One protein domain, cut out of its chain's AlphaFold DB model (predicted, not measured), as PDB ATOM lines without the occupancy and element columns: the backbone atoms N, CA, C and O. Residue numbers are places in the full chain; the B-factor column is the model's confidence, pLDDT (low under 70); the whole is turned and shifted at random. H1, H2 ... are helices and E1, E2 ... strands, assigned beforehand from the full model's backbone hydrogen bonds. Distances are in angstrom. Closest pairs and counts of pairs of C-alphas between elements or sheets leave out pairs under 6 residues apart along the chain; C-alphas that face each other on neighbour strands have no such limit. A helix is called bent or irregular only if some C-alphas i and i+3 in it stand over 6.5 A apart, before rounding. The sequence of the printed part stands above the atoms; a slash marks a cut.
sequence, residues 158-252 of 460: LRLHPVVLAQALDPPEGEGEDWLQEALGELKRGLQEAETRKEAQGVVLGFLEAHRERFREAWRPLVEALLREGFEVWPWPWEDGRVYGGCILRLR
ATOM      1  N   LEU A 158     205.653 143.966 145.694       88.19
ATOM      2  CA  LEU A 158     204.595 143.279 146.440       88.19
ATOM      3  C   LEU A 158     203.641 142.594 145.460       88.19
ATOM      4  O   LEU A 158     203.072 143.263 144.596       88.19
ATOM      5  N   ARG A 159     203.431 141.281 145.592       90.31
ATOM      6  CA  ARG A 159     202.445 140.555 144.779       90.31
ATOM      7  C   ARG A 159     201.082 140.573 145.472       90.31
ATOM      8  O   ARG A 159     200.897 140.026 146.553       90.31
ATOM      9  N   LEU A 160     200.099 141.185 144.822       89.06
ATOM     10  CA  LEU A 160     198.690 141.134 145.206       89.06
ATOM     11  C   LEU A 160     198.029 139.927 144.531       89.06
ATOM     12  O   LEU A 160     197.292 140.069 143.554       89.06
ATOM     13  N   HIS A 161     198.342 138.734 145.034       87.50
ATOM     14  CA  HIS A 161     197.751 137.457 144.627       87.50
ATOM     15  C   HIS A 161     197.062 136.801 145.838       87.50
ATOM     16  O   HIS A 161     197.625 136.895 146.932       87.50
ATOM     17  N   PRO A 162     195.908 136.111 145.698       85.62
ATOM     18  CA  PRO A 162     195.186 135.542 146.844       85.62
ATOM     19  C   PRO A 162     196.060 134.693 147.777       85.62
ATOM     20  O   PRO A 162     196.072 134.909 148.984       85.62
ATOM     21  N   VAL A 163     196.860 133.783 147.209       86.31
ATOM     22  CA  VAL A 163     197.729 132.870 147.978       86.31
ATOM     23  C   VAL A 163     198.893 133.604 148.666       86.31
ATOM     24  O   VAL A 163     199.339 133.202 149.739       86.31
ATOM     25  N   VAL A 164     199.374 134.710 148.090       89.94
ATOM     26  CA  VAL A 164     200.418 135.539 148.718       89.94
ATOM     27  C   VAL A 164     199.811 136.388 149.832       89.94
ATOM     28  O   VAL A 164     200.335 136.433 150.941       89.94
ATOM     29  N   LEU A 165     198.653 137.004 149.592       89.12
ATOM     30  CA  LEU A 165     197.986 137.836 150.590       89.12
ATOM     31  C   LEU A 165     197.456 137.041 151.785       89.12
ATOM     32  O   LEU A 165     197.448 137.578 152.889       89.12
ATOM     33  N   ALA A 166     197.115 135.761 151.619       88.19
ATOM     34  CA  ALA A 166     196.817 134.867 152.740       88.19
ATOM     35  C   ALA A 166     198.016 134.694 153.708       88.19
ATOM     36  O   ALA A 166     197.833 134.463 154.906       88.19
ATOM     37  N   GLN A 167     199.253 134.850 153.214       88.81
ATOM     38  CA  GLN A 167     200.466 134.878 154.042       88.81
ATOM     39  C   GLN A 167     200.734 136.269 154.640       88.81
ATOM     40  O   GLN A 167     201.356 136.371 155.701       88.81
ATOM     41  N   ALA A 168     200.281 137.332 153.969       89.25
ATOM     42  CA  ALA A 168     200.587 138.716 154.322       89.25
ATOM     43  C   ALA A 168     199.575 139.374 155.272       89.25
ATOM     44  O   ALA A 168     199.953 140.268 156.031       89.25
ATOM     45  N   LEU A 169     198.308 138.959 155.226       89.81
ATOM     46  CA  LEU A 169     197.202 139.574 155.961       89.81
ATOM     47  C   LEU A 169     196.728 138.676 157.110       89.81
ATOM     48  O   LEU A 169     196.717 137.444 157.013       89.81
ATOM     49  N   ASP A 170     196.315 139.309 158.200       86.62
ATOM     50  CA  ASP A 170     195.548 138.659 159.255       86.62
ATOM     51  C   ASP A 170     194.058 138.660 158.883       86.62
ATOM     52  O   ASP A 170     193.538 139.687 158.425       86.62
ATOM     53  N   PRO A 171     193.357 137.520 159.037       79.88
ATOM     54  CA  PRO A 171     191.933 137.455 158.750       79.88
ATOM     55  C   PRO A 171     191.149 138.357 159.725       79.88
ATOM     56  O   PRO A 171     191.527 138.466 160.896       79.88
ATOM     57  N   PRO A 172     190.050 138.996 159.282       76.62
ATOM     58  CA  PRO A 172     189.141 139.715 160.158       76.62
ATOM     59  C   PRO A 172     188.596 138.784 161.241       76.62
ATOM     60  O   PRO A 172     188.345 137.601 161.000       76.62
ATOM     61  N   GLU A 173     188.374 139.323 162.440       73.12
ATOM     62  CA  GLU A 173     187.765 138.558 163.526       73.12
ATOM     63  C   GLU A 173     186.390 138.017 163.100       73.12
ATOM     64  O   GLU A 173     185.450 138.776 162.877       73.12
ATOM     65  N   GLY A 174     186.270 136.688 163.010       67.75
ATOM     66  CA  GLY A 174     185.010 136.009 162.696       67.75
ATOM     67  C   GLY A 174     184.704 135.817 161.206       67.75
ATOM     68  O   GLY A 174     183.654 135.255 160.899       67.75
ATOM     69  N   GLU A 175     185.599 136.210 160.296       66.94
ATOM     70  CA  GLU A 175     185.450 135.983 158.850       66.94
ATOM     71  C   GLU A 175     186.443 134.918 158.342       66.94
ATOM     72  O   GLU A 175     187.581 134.834 158.804       66.94
ATOM     73  N   GLY A 176     185.988 134.064 157.414       67.12
ATOM     74  CA  GLY A 176     186.796 133.015 156.772       67.12
ATOM     75  C   GLY A 176     187.697 133.555 155.654       67.12
ATOM     76  O   GLY A 176     188.100 134.705 155.683       67.12
ATOM     77  N   GLU A 177     188.014 132.761 154.631       67.06
ATOM     78  CA  GLU A 177     188.822 133.230 153.482       67.06
ATOM     79  C   GLU A 177     188.014 134.048 152.450       67.06
ATOM     80  O   GLU A 177     188.588 134.676 151.557       67.06
ATOM     81  N   ASP A 178     186.684 134.077 152.582       78.69
ATOM     82  CA  ASP A 178     185.765 134.658 151.596       78.69
ATOM     83  C   ASP A 178     185.939 136.177 151.416       78.69
ATOM     84  O   ASP A 178     185.846 136.680 150.293       78.69
ATOM     85  N   TRP A 179     186.271 136.912 152.485       84.69
ATOM     86  CA  TRP A 179     186.464 138.370 152.419       84.69
ATOM     87  C   TRP A 179     187.644 138.757 151.518       84.69
ATOM     88  O   TRP A 179     187.596 139.779 150.834       84.69
ATOM     89  N   LEU A 180     188.712 137.947 151.493       84.00
ATOM     90  CA  LEU A 180     189.907 138.244 150.702       84.00
ATOM     91  C   LEU A 180     189.594 138.095 149.214       84.00
ATOM     92  O   LEU A 180     190.058 138.890 148.397       84.00
ATOM     93  N   GLN A 181     188.774 137.101 148.866       83.75
ATOM     94  CA  GLN A 181     188.287 136.914 147.503       83.75
ATOM     95  C   GLN A 181     187.396 138.078 147.065       83.75
ATOM     96  O   GLN A 181     187.529 138.555 145.938       83.75
ATOM     97  N   GLU A 182     186.530 138.575 147.950       86.56
ATOM     98  CA  GLU A 182     185.694 139.747 147.680       86.56
ATOM     99  C   GLU A 182     186.538 141.015 147.477       86.56
ATOM    100  O   GLU A 182     186.420 141.671 146.437       86.56
ATOM    101  N   ALA A 183     187.466 141.301 148.395       86.31
ATOM    102  CA  ALA A 183     188.358 142.458 148.318       86.31
ATOM    103  C   ALA A 183     189.243 142.430 147.056       86.31
ATOM    104  O   ALA A 183     189.437 143.451 146.392       86.31
ATOM    105  N   LEU A 184     189.752 141.253 146.675       84.12
ATOM    106  CA  LEU A 184     190.508 141.083 145.432       84.12
ATOM    107  C   LEU A 184     189.623 141.162 144.185       84.12
ATOM    108  O   LEU A 184     190.074 141.651 143.147       84.12
ATOM    109  N   GLY A 185     188.366 140.730 144.273       84.31
ATOM    110  CA  GLY A 185     187.370 140.913 143.221       84.31
ATOM    111  C   GLY A 185     187.075 142.391 142.957       84.31
ATOM    112  O   GLY A 185     187.026 142.814 141.801       84.31
ATOM    113  N   GLU A 186     186.940 143.193 144.014       86.62
ATOM    114  CA  GLU A 186     186.807 144.652 143.928       86.62
ATOM    115  C   GLU A 186     188.042 145.313 143.326       86.62
ATOM    116  O   GLU A 186     187.914 146.070 142.361       86.62
ATOM    117  N   LEU A 187     189.231 144.964 143.826       85.94
ATOM    118  CA  LEU A 187     190.501 145.447 143.289       85.94
ATOM    119  C   LEU A 187     190.607 145.157 141.786       85.94
ATOM    120  O   LEU A 187     190.923 146.043 140.993       85.94
ATOM    121  N   LYS A 188     190.307 143.919 141.380       83.75
ATOM    122  CA  LYS A 188     190.364 143.489 139.982       83.75
ATOM    123  C   LYS A 188     189.397 144.272 139.098       83.75
ATOM    124  O   LYS A 188     189.802 144.684 138.014       83.75
ATOM    125  N   ARG A 189     188.154 144.499 139.544       84.50
ATOM    126  CA  ARG A 189     187.180 145.322 138.804       84.50
ATOM    127  C   ARG A 189     187.679 146.753 138.632       84.50
ATOM    128  O   ARG A 189     187.723 147.234 137.507       84.50
ATOM    129  N   GLY A 190     188.148 147.383 139.710       84.75
ATOM    130  CA  GLY A 190     188.683 148.745 139.641       84.75
ATOM    131  C   GLY A 190     189.894 148.857 138.707       84.75
ATOM    132  O   GLY A 190     190.011 149.825 137.963       84.75
ATOM    133  N   LEU A 191     190.772 147.848 138.685       82.12
ATOM    134  CA  LEU A 191     191.895 147.805 137.745       82.12
ATOM    135  C   LEU A 191     191.432 147.650 136.287       82.12
ATOM    136  O   LEU A 191     192.003 148.290 135.411       82.12
ATOM    137  N   GLN A 192     190.412 146.829 136.022       80.69
ATOM    138  CA  GLN A 192     189.851 146.641 134.677       80.69
ATOM    139  C   GLN A 192     189.133 147.890 134.148       80.69
ATOM    140  O   GLN A 192     189.117 148.111 132.940       80.69
ATOM    141  N   GLU A 193     188.544 148.686 135.039       83.94
ATOM    142  CA  GLU A 193     187.869 149.946 134.711       83.94
ATOM    143  C   GLU A 193     188.843 151.126 134.552       83.94
ATOM    144  O   GLU A 193     188.466 152.153 133.994       83.94
ATOM    145  N   ALA A 194     190.089 150.996 135.016       81.19
ATOM    146  CA  ALA A 194     191.091 152.051 134.913       81.19
ATOM    147  C   ALA A 194     191.581 152.235 133.465       81.19
ATOM    148  O   ALA A 194     192.169 151.331 132.865       81.19
ATOM    149  N   GLU A 195     191.428 153.446 132.933       79.81
ATOM    150  CA  GLU A 195     191.878 153.827 131.592       79.81
ATOM    151  C   GLU A 195     193.338 154.304 131.603       79.81
ATOM    152  O   GLU A 195     194.055 154.204 130.602       79.81
ATOM    153  N   THR A 196     193.817 154.803 132.748       79.44
ATOM    154  CA  THR A 196     195.179 155.338 132.894       79.44
ATOM    155  C   THR A 196     195.979 154.669 134.012       79.44
ATOM    156  O   THR A 196     195.436 154.220 135.023       79.44
ATOM    157  N   ARG A 197     197.320 154.662 133.890       76.19
ATOM    158  CA  ARG A 197     198.217 154.133 134.945       76.19
ATOM    159  C   ARG A 197     197.966 154.806 136.294       76.19
ATOM    160  O   ARG A 197     198.143 154.183 137.333       76.19
ATOM    161  N   LYS A 198     197.578 156.082 136.268       81.06
ATOM    162  CA  LYS A 198     197.300 156.884 137.460       81.06
ATOM    163  C   LYS A 198     196.016 156.435 138.161       81.06
ATOM    164  O   LYS A 198     195.991 156.392 139.386       81.06
ATOM    165  N   GLU A 199     194.981 156.075 137.408       82.81
ATOM    166  CA  GLU A 199     193.740 155.520 137.963       82.81
ATOM    167  C   GLU A 199     193.977 154.149 138.585       82.81
ATOM    168  O   GLU A 199     193.607 153.942 139.739       82.81
ATOM    169  N   ALA A 200     194.688 153.253 137.893       82.81
ATOM    170  CA  ALA A 200     195.043 151.953 138.459       82.81
ATOM    171  C   ALA A 200     195.893 152.090 139.727       82.81
ATOM    172  O   ALA A 200     195.647 151.397 140.710       82.81
ATOM    173  N   GLN A 201     196.849 153.024 139.748       84.56
ATOM    174  CA  GLN A 201     197.584 153.363 140.970       84.56
ATOM    175  C   GLN A 201     196.650 153.820 142.095       84.56
ATOM    176  O   GLN A 201     196.821 153.374 143.223       84.56
ATOM    177  N   GLY A 202     195.654 154.660 141.799       87.69
ATOM    178  CA  GLY A 202     194.652 155.100 142.774       87.69
ATOM    179  C   GLY A 202     193.820 153.950 143.347       87.69
ATOM    180  O   GLY A 202     193.629 153.883 144.558       87.69
ATOM    181  N   VAL A 203     193.391 153.010 142.500       89.00
ATOM    182  CA  VAL A 203     192.658 151.802 142.914       89.00
ATOM    183  C   VAL A 203     193.499 150.947 143.866       89.00
ATOM    184  O   VAL A 203     193.028 150.556 144.934       89.00
ATOM    185  N   VAL A 204     194.768 150.701 143.522       89.81
ATOM    186  CA  VAL A 204     195.681 149.944 144.390       89.81
ATOM    187  C   VAL A 204     195.977 150.687 145.692       89.81
ATOM    188  O   VAL A 204     196.001 150.064 146.750       89.81
ATOM    189  N   LEU A 205     196.197 152.004 145.642       91.38
ATOM    190  CA  LEU A 205     196.429 152.815 146.840       91.38
ATOM    191  C   LEU A 205     195.258 152.694 147.816       91.38
ATOM    192  O   LEU A 205     195.486 152.399 148.984       91.38
ATOM    193  N   GLY A 206     194.021 152.814 147.324       92.12
ATOM    194  CA  GLY A 206     192.827 152.630 148.150       92.12
ATOM    195  C   GLY A 206     192.767 151.243 148.799       92.12
ATOM    196  O   GLY A 206     192.447 151.130 149.982       92.12
ATOM    197  N   PHE A 207     193.149 150.189 148.068       91.88
ATOM    198  CA  PHE A 207     193.243 148.839 148.627       91.88
ATOM    199  C   PHE A 207     194.300 148.738 149.737       91.88
ATOM    200  O   PHE A 207     194.002 148.212 150.812       91.88
ATOM    201  N   LEU A 208     195.515 149.248 149.501       92.31
ATOM    202  CA  LEU A 208     196.604 149.220 150.484       92.31
ATOM    203  C   LEU A 208     196.254 150.021 151.742       92.31
ATOM    204  O   LEU A 208     196.526 149.560 152.847       92.31
ATOM    205  N   GLU A 209     195.624 151.186 151.592       93.31
ATOM    206  CA  GLU A 209     195.174 152.020 152.710       93.31
ATOM    207  C   GLU A 209     194.080 151.325 153.530       93.31
ATOM    208  O   GLU A 209     194.184 151.258 154.755       93.31
ATOM    209  N   ALA A 210     193.073 150.742 152.869       91.69
ATOM    210  CA  ALA A 210     191.970 150.044 153.532       91.69
ATOM    211  C   ALA A 210     192.425 148.805 154.324       91.69
ATOM    212  O   ALA A 210     191.809 148.447 155.328       91.69
ATOM    213  N   HIS A 211     193.509 148.155 153.890       91.50
ATOM    214  CA  HIS A 211     194.032 146.930 154.502       91.50
ATOM    215  C   HIS A 211     195.319 147.147 155.301       91.50
ATOM    216  O   HIS A 211     195.871 146.182 155.827       91.50
ATOM    217  N   ARG A 212     195.786 148.394 155.440       91.12
ATOM    218  CA  ARG A 212     197.073 148.734 156.066       91.12
ATOM    219  C   ARG A 212     197.254 148.090 157.440       91.12
ATOM    220  O   ARG A 212     198.294 147.500 157.714       91.12
ATOM    221  N   GLU A 213     196.227 148.172 158.283       89.88
ATOM    222  CA  GLU A 213     196.266 147.646 159.651       89.88
ATOM    223  C   GLU A 213     196.100 146.127 159.742       89.88
ATOM    224  O   GLU A 213     196.295 145.562 160.815       89.88
ATOM    225  N   ARG A 214     195.764 145.458 158.635       90.88
ATOM    226  CA  ARG A 214     195.617 143.998 158.564       90.88
ATOM    227  C   ARG A 214     196.887 143.298 158.102       90.88
ATOM    228  O   ARG A 214     196.986 142.086 158.245       90.88
ATOM    229  N   PHE A 215     197.856 144.025 157.547       91.38
ATOM    230  CA  PHE A 215     199.145 143.431 157.211       91.38
ATOM    231  C   PHE A 215     199.871 142.987 158.479       91.38
ATOM    232  O   PHE A 215     199.998 143.741 159.453       91.38
ATOM    233  N   ARG A 216     200.386 141.758 158.448       91.38
ATOM    234  CA  ARG A 216     201.239 141.216 159.505       91.38
ATOM    235  C   ARG A 216     202.471 142.092 159.678       91.38
ATOM    236  O   ARG A 216     202.945 142.713 158.726       91.38
ATOM    237  N   GLU A 217     203.023 142.111 160.888       89.25
ATOM    238  CA  GLU A 217     204.159 142.966 161.267       89.25
ATOM    239  C   GLU A 217     205.321 142.903 160.259       89.25
ATOM    240  O   GLU A 217     205.829 143.941 159.839       89.25
ATOM    241  N   ALA A 218     205.660 141.702 159.776       86.06
ATOM    242  CA  ALA A 218     206.736 141.478 158.808       86.06
ATOM    243  C   ALA A 218     206.514 142.134 157.426       86.06
ATOM    244  O   ALA A 218     207.477 142.331 156.686       86.06
ATOM    245  N   TRP A 219     205.273 142.471 157.065       88.50
ATOM    246  CA  TRP A 219     204.902 143.039 155.762       88.50
ATOM    247  C   TRP A 219     204.669 144.551 155.807       88.50
ATOM    248  O   TRP A 219     204.766 145.222 154.778       88.50
ATOM    249  N   ARG A 220     204.390 145.113 156.991       87.81
ATOM    250  CA  ARG A 220     204.087 146.546 157.158       87.81
ATOM    251  C   ARG A 220     205.168 147.472 156.588       87.81
ATOM    252  O   ARG A 220     204.780 148.393 155.872       87.81
ATOM    253  N   PRO A 221     206.483 147.238 156.794       85.56
ATOM    254  CA  PRO A 221     207.511 148.122 156.242       85.56
ATOM    255  C   PRO A 221     207.457 148.243 154.713       85.56
ATOM    256  O   PRO A 221     207.606 149.338 154.174       85.56
ATOM    257  N   LEU A 222     207.189 147.136 154.007       85.12
ATOM    258  CA  LEU A 222     207.033 147.125 152.549       85.12
ATOM    259  C   LEU A 222     205.805 147.934 152.115       85.12
ATOM    260  O   LEU A 222     205.887 148.760 151.207       85.12
ATOM    261  N   VAL A 223     204.667 147.720 152.776       88.38
ATOM    262  CA  VAL A 223     203.422 148.435 152.462       88.38
ATOM    263  C   VAL A 223     203.579 149.937 152.703       88.38
ATOM    264  O   VAL A 223     203.159 150.742 151.876       88.38
ATOM    265  N   GLU A 224     204.244 150.336 153.787       86.94
ATOM    266  CA  GLU A 224     204.523 151.746 154.079       86.94
ATOM    267  C   GLU A 224     205.469 152.386 153.060       86.94
ATOM    268  O   GLU A 224     205.238 153.525 152.644       86.94
ATOM    269  N   ALA A 225     206.490 151.656 152.604       82.75
ATOM    270  CA  ALA A 225     207.356 152.116 151.523       82.75
ATOM    271  C   ALA A 225     206.552 152.360 150.235       82.75
ATOM    272  O   ALA A 225     206.691 153.418 149.618       82.75
ATOM    273  N   LEU A 226     205.648 151.441 149.867       84.56
ATOM    274  CA  LEU A 226     204.792 151.569 148.678       84.56
ATOM    275  C   LEU A 226     203.867 152.787 148.765       84.56
ATOM    276  O   LEU A 226     203.747 153.537 147.793       84.56
ATOM    277  N   LEU A 227     203.264 153.021 149.932       86.69
ATOM    278  CA  LEU A 227     202.407 154.183 150.180       86.69
ATOM    279  C   LEU A 227     203.177 155.514 150.097       86.69
ATOM    280  O   LEU A 227     202.604 156.530 149.707       86.69
ATOM    281  N   ARG A 228     204.472 155.527 150.443       83.44
ATOM    282  CA  ARG A 228     205.298 156.745 150.491       83.44
ATOM    283  C   ARG A 228     206.012 157.069 149.178       83.44
ATOM    284  O   ARG A 228     206.063 158.230 148.780       83.44
ATOM    285  N   GLU A 229     206.634 156.075 148.552       74.38
ATOM    286  CA  GLU A 229     207.631 156.266 147.481       74.38
ATOM    287  C   GLU A 229     207.026 156.159 146.075       74.38
ATOM    288  O   GLU A 229     207.650 156.536 145.077       74.38
ATOM    289  N   GLY A 230     205.764 155.727 146.000       73.44
ATOM    290  CA  GLY A 230     205.054 155.486 144.757       73.44
ATOM    291  C   GLY A 230     205.543 154.220 144.055       73.44
ATOM    292  O   GLY A 230     206.710 153.832 144.112       73.44
ATOM    293  N   PHE A 231     204.630 153.565 143.346       81.69
ATOM    294  CA  PHE A 231     204.894 152.283 142.701       81.69
ATOM    295  C   PHE A 231     204.386 152.243 141.265       81.69
ATOM    296  O   PHE A 231     203.694 153.149 140.792       81.69
ATOM    297  N   GLU A 232     204.760 151.195 140.548       78.62
ATOM    298  CA  GLU A 232     204.167 150.797 139.274       78.62
ATOM    299  C   GLU A 232     203.306 149.549 139.482       78.62
ATOM    300  O   GLU A 232     203.646 148.702 140.302       78.62
ATOM    301  N   VAL A 233     202.187 149.463 138.759       79.75
ATOM    302  CA  VAL A 233     201.267 148.317 138.794       79.75
ATOM    303  C   VAL A 233     201.517 147.474 137.554       79.75
ATOM    304  O   VAL A 233     201.567 148.011 136.444       79.75
ATOM    305  N   TRP A 234     201.668 146.170 137.745       76.81
ATOM    306  CA  TRP A 234     201.962 145.221 136.682       76.81
ATOM    307  C   TRP A 234     201.010 144.010 136.729       76.81
ATOM    308  O   TRP A 234     200.706 143.535 137.825       76.81
ATOM    309  N   PRO A 235     200.555 143.464 135.583       68.62
ATOM    310  CA  PRO A 235     200.792 143.944 134.218       68.62
ATOM    311  C   PRO A 235     199.928 145.170 133.857       68.62
ATOM    312  O   PRO A 235     198.867 145.389 134.435       68.62
ATOM    313  N   TRP A 236     200.373 145.966 132.880       56.84
ATOM    314  CA  TRP A 236     199.652 147.129 132.333       56.84
ATOM    315  C   TRP A 236     199.898 147.249 130.815       56.84
ATOM    316  O   TRP A 236     201.076 147.327 130.466       56.84
ATOM    317  N   PRO A 237     198.905 147.410 129.907       51.66
ATOM    318  CA  PRO A 237     197.477 147.083 129.947       51.66
ATOM    319  C   PRO A 237     197.160 145.803 129.130       51.66
ATOM    320  O   PRO A 237     197.729 145.578 128.072       51.66
ATOM    321  N   TRP A 238     196.255 144.980 129.661       54.03
ATOM    322  CA  TRP A 238     195.309 143.980 129.105       54.03
ATOM    323  C   TRP A 238     195.365 143.413 127.655       54.03
ATOM    324  O   TRP A 238     194.420 142.719 127.284       54.03
ATOM    325  N   GLU A 239     196.392 143.618 126.827       42.28
ATOM    326  CA  GLU A 239     196.336 143.294 125.386       42.28
ATOM    327  C   GLU A 239     196.504 141.812 125.007       42.28
ATOM    328  O   GLU A 239     196.266 141.475 123.856       42.28
ATOM    329  N   ASP A 240     196.803 140.896 125.933       47.41
ATOM    330  CA  ASP A 240     197.134 139.510 125.548       47.41
ATOM    331  C   ASP A 240     196.329 138.412 126.254       47.41
ATOM    332  O   ASP A 240     196.749 137.257 126.255       47.41
ATOM    333  N   GLY A 241     195.180 138.719 126.871       45.34
ATOM    334  CA  GLY A 241     194.252 137.693 127.388       45.34
ATOM    335  C   GLY A 241     194.843 136.700 128.408       45.34
ATOM    336  O   GLY A 241     194.193 135.717 128.762       45.34
ATOM    337  N   ARG A 242     196.067 136.938 128.893       49.59
ATOM    338  CA  ARG A 242     196.771 136.105 129.869       49.59
ATOM    339  C   ARG A 242     196.684 136.776 131.222       49.59
ATOM    340  O   ARG A 242     197.343 137.773 131.497       49.59
ATOM    341  N   VAL A 243     195.806 136.222 132.043       49.78
ATOM    342  CA  VAL A 243     195.489 136.719 133.374       49.78
ATOM    343  C   VAL A 243     196.445 136.044 134.347       49.78
ATOM    344  O   VAL A 243     196.187 134.933 134.801       49.78
ATOM    345  N   TYR A 244     197.561 136.700 134.670       60.94
ATOM    346  CA  TYR A 244     198.163 136.461 135.979       60.94
ATOM    347  C   TYR A 244     197.061 136.716 137.022       60.94
ATOM    348  O   TYR A 244     196.353 137.719 136.931       60.94
ATOM    349  N   GLY A 245     196.842 135.773 137.944       62.81
ATOM    350  CA  GLY A 245     195.692 135.766 138.864       62.81
ATOM    351  C   GLY A 245     195.650 136.927 139.868       62.81
ATOM    352  O   GLY A 245     194.713 137.008 140.656       62.81
ATOM    353  N   GLY A 246     196.643 137.820 139.831       73.94
ATOM    354  CA  GLY A 246     196.782 138.997 140.682       73.94
ATOM    355  C   GLY A 246     197.437 140.174 139.951       73.94
ATOM    356  O   GLY A 246     197.439 140.240 138.723       73.94
ATOM    357  N   CYS A 247     198.026 141.101 140.705       82.19
ATOM    358  CA  CYS A 247     198.910 142.146 140.170       82.19
ATOM    359  C   CYS A 247     200.179 142.274 141.022       82.19
ATOM    360  O   CYS A 247     200.228 141.790 142.148       82.19
ATOM    361  N   ILE A 248     201.231 142.880 140.478       86.44
ATOM    362  CA  ILE A 248     202.528 143.060 141.139       86.44
ATOM    363  C   ILE A 248     202.811 144.556 141.232       86.44
ATOM    364  O   ILE A 248     202.738 145.271 140.232       86.44
ATOM    365  N   LEU A 249     203.111 145.033 142.436       85.88
ATOM    366  CA  LEU A 249     203.462 146.422 142.711       85.88
ATOM    367  C   LEU A 249     204.970 146.539 142.809       85.88
ATOM    368  O   LEU A 249     205.569 145.802 143.579       85.88
ATOM    369  N   ARG A 250     205.590 147.470 142.090       80.31
ATOM    370  CA  ARG A 250     207.045 147.677 142.125       80.31
ATOM    371  C   ARG A 250     207.382 149.071 142.633       80.31
ATOM    372  O   ARG A 250     206.898 150.042 142.053       80.31
ATOM    373  N   LEU A 251     208.224 149.178 143.663       74.19
ATOM    374  CA  LEU A 251     208.719 150.471 144.151       74.19
ATOM    375  C   LEU A 251     209.544 151.183 143.068       74.19
ATOM    376  O   LEU A 251     210.301 150.555 142.325       74.19
ATOM    377  N   ARG A 252     209.411 152.510 142.963       70.50
ATOM    378  CA  ARG A 252     210.302 153.336 142.130       70.50
ATOM    379  C   ARG A 252     211.553 153.698 142.961       70.50
ATOM    380  O   ARG A 252     211.335 154.210 144.051       70.50
TER     381      ARG A 252
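AT A GLANCE: This is residues 158 to 252 of the 460 residues of a protein of Thermus caliditerrae (UniProt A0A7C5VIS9). A small sheet of three strands, E1, E3 and E2, has one face covered by H3 and H4, which run across its strands, while its other face is bare of named helices. H2, H3 and H4 run back and forth side by side, H2 only grazing the sheet, and short H1 sits by E1. The printed part has 95 residues, with four named helices and three named strands that follow along the chain as E1, H1, H2, H3, H4, E2, E3; the sheet is antiparallel, in the order E1, E3, E2, and the class is mostly helix. It is compact, with a radius of gyration of the C-alphas of 13.0 A and spans of 38 by 29 by 17 A.

IN THESE COORDINATES: Begin with the sheet: find C-alpha 158 at (204.595, 143.279, 146.440), where E1, residues 158 to 160, begins. E3 is residues 247 to 251, 13.5 A long, and ends at C-alpha 251 at (208.719, 150.471, 144.151); E2 is residues 231 to 234, 9.7 A. For the longest helix, go to C-alpha 197 at (198.217, 154.133, 134.945): H3 runs from there to residue 214, 25.8 A. It has a kink of 26 degrees near residue 208 and is irregular, with C-alphas 210 and 213 7.9 A apart. H4 is residues 220 to 229, 14.2 A; H2 is residues 178 to 193, 22.9 A; H1 is residues 162 to 168, 9.8 A.

HOW THE PARTS SIT: Look first at inner strand E3. It is antiparallel to edge strand E1, with N 160 and O 247 2.7 A apart, and to edge strand E2, its hairpin partner, with N 248 and O 234 2.8 A apart. H3 is on the sheet at a height of 8.4 A, over E2, at 74 degrees to it on the local plane. H4, on the same face, has a height of 7.5 A and lies only just over E3, with 3 of its C-alphas falling on it. H3 with residues 205 to 212 touches H4, closest at the C-alphas of Leu 205 and Leu 227, 7.0 A, a helical hairpin at a shallow tilt of 31 degrees. H2 and H3 are another hairpin at 17 degrees, closest at the C-alphas of Leu 191 and Ala 200, 5.3 A. H1 only grazes the sheet and touches H2 at a steep tilt of 66 degrees, closest at the C-alphas of Pro 162 and Gln 181, 7.1 A. H2 and H4 are apart. In H2 and H4 every O i to N i+4 pair is within hydrogen-bond range; in H1 2 of 3 are, in H3 12 of 14.

THE WHOLE: The two C-alphas farthest apart, those of Gly 174 and Glu 239, are 39.7 A apart. The printed part has no cut. The link from E2 to E3, residues 235 to 246, is long. The model's confidence is under 70 at residues 174 to 177 and 235 to 245.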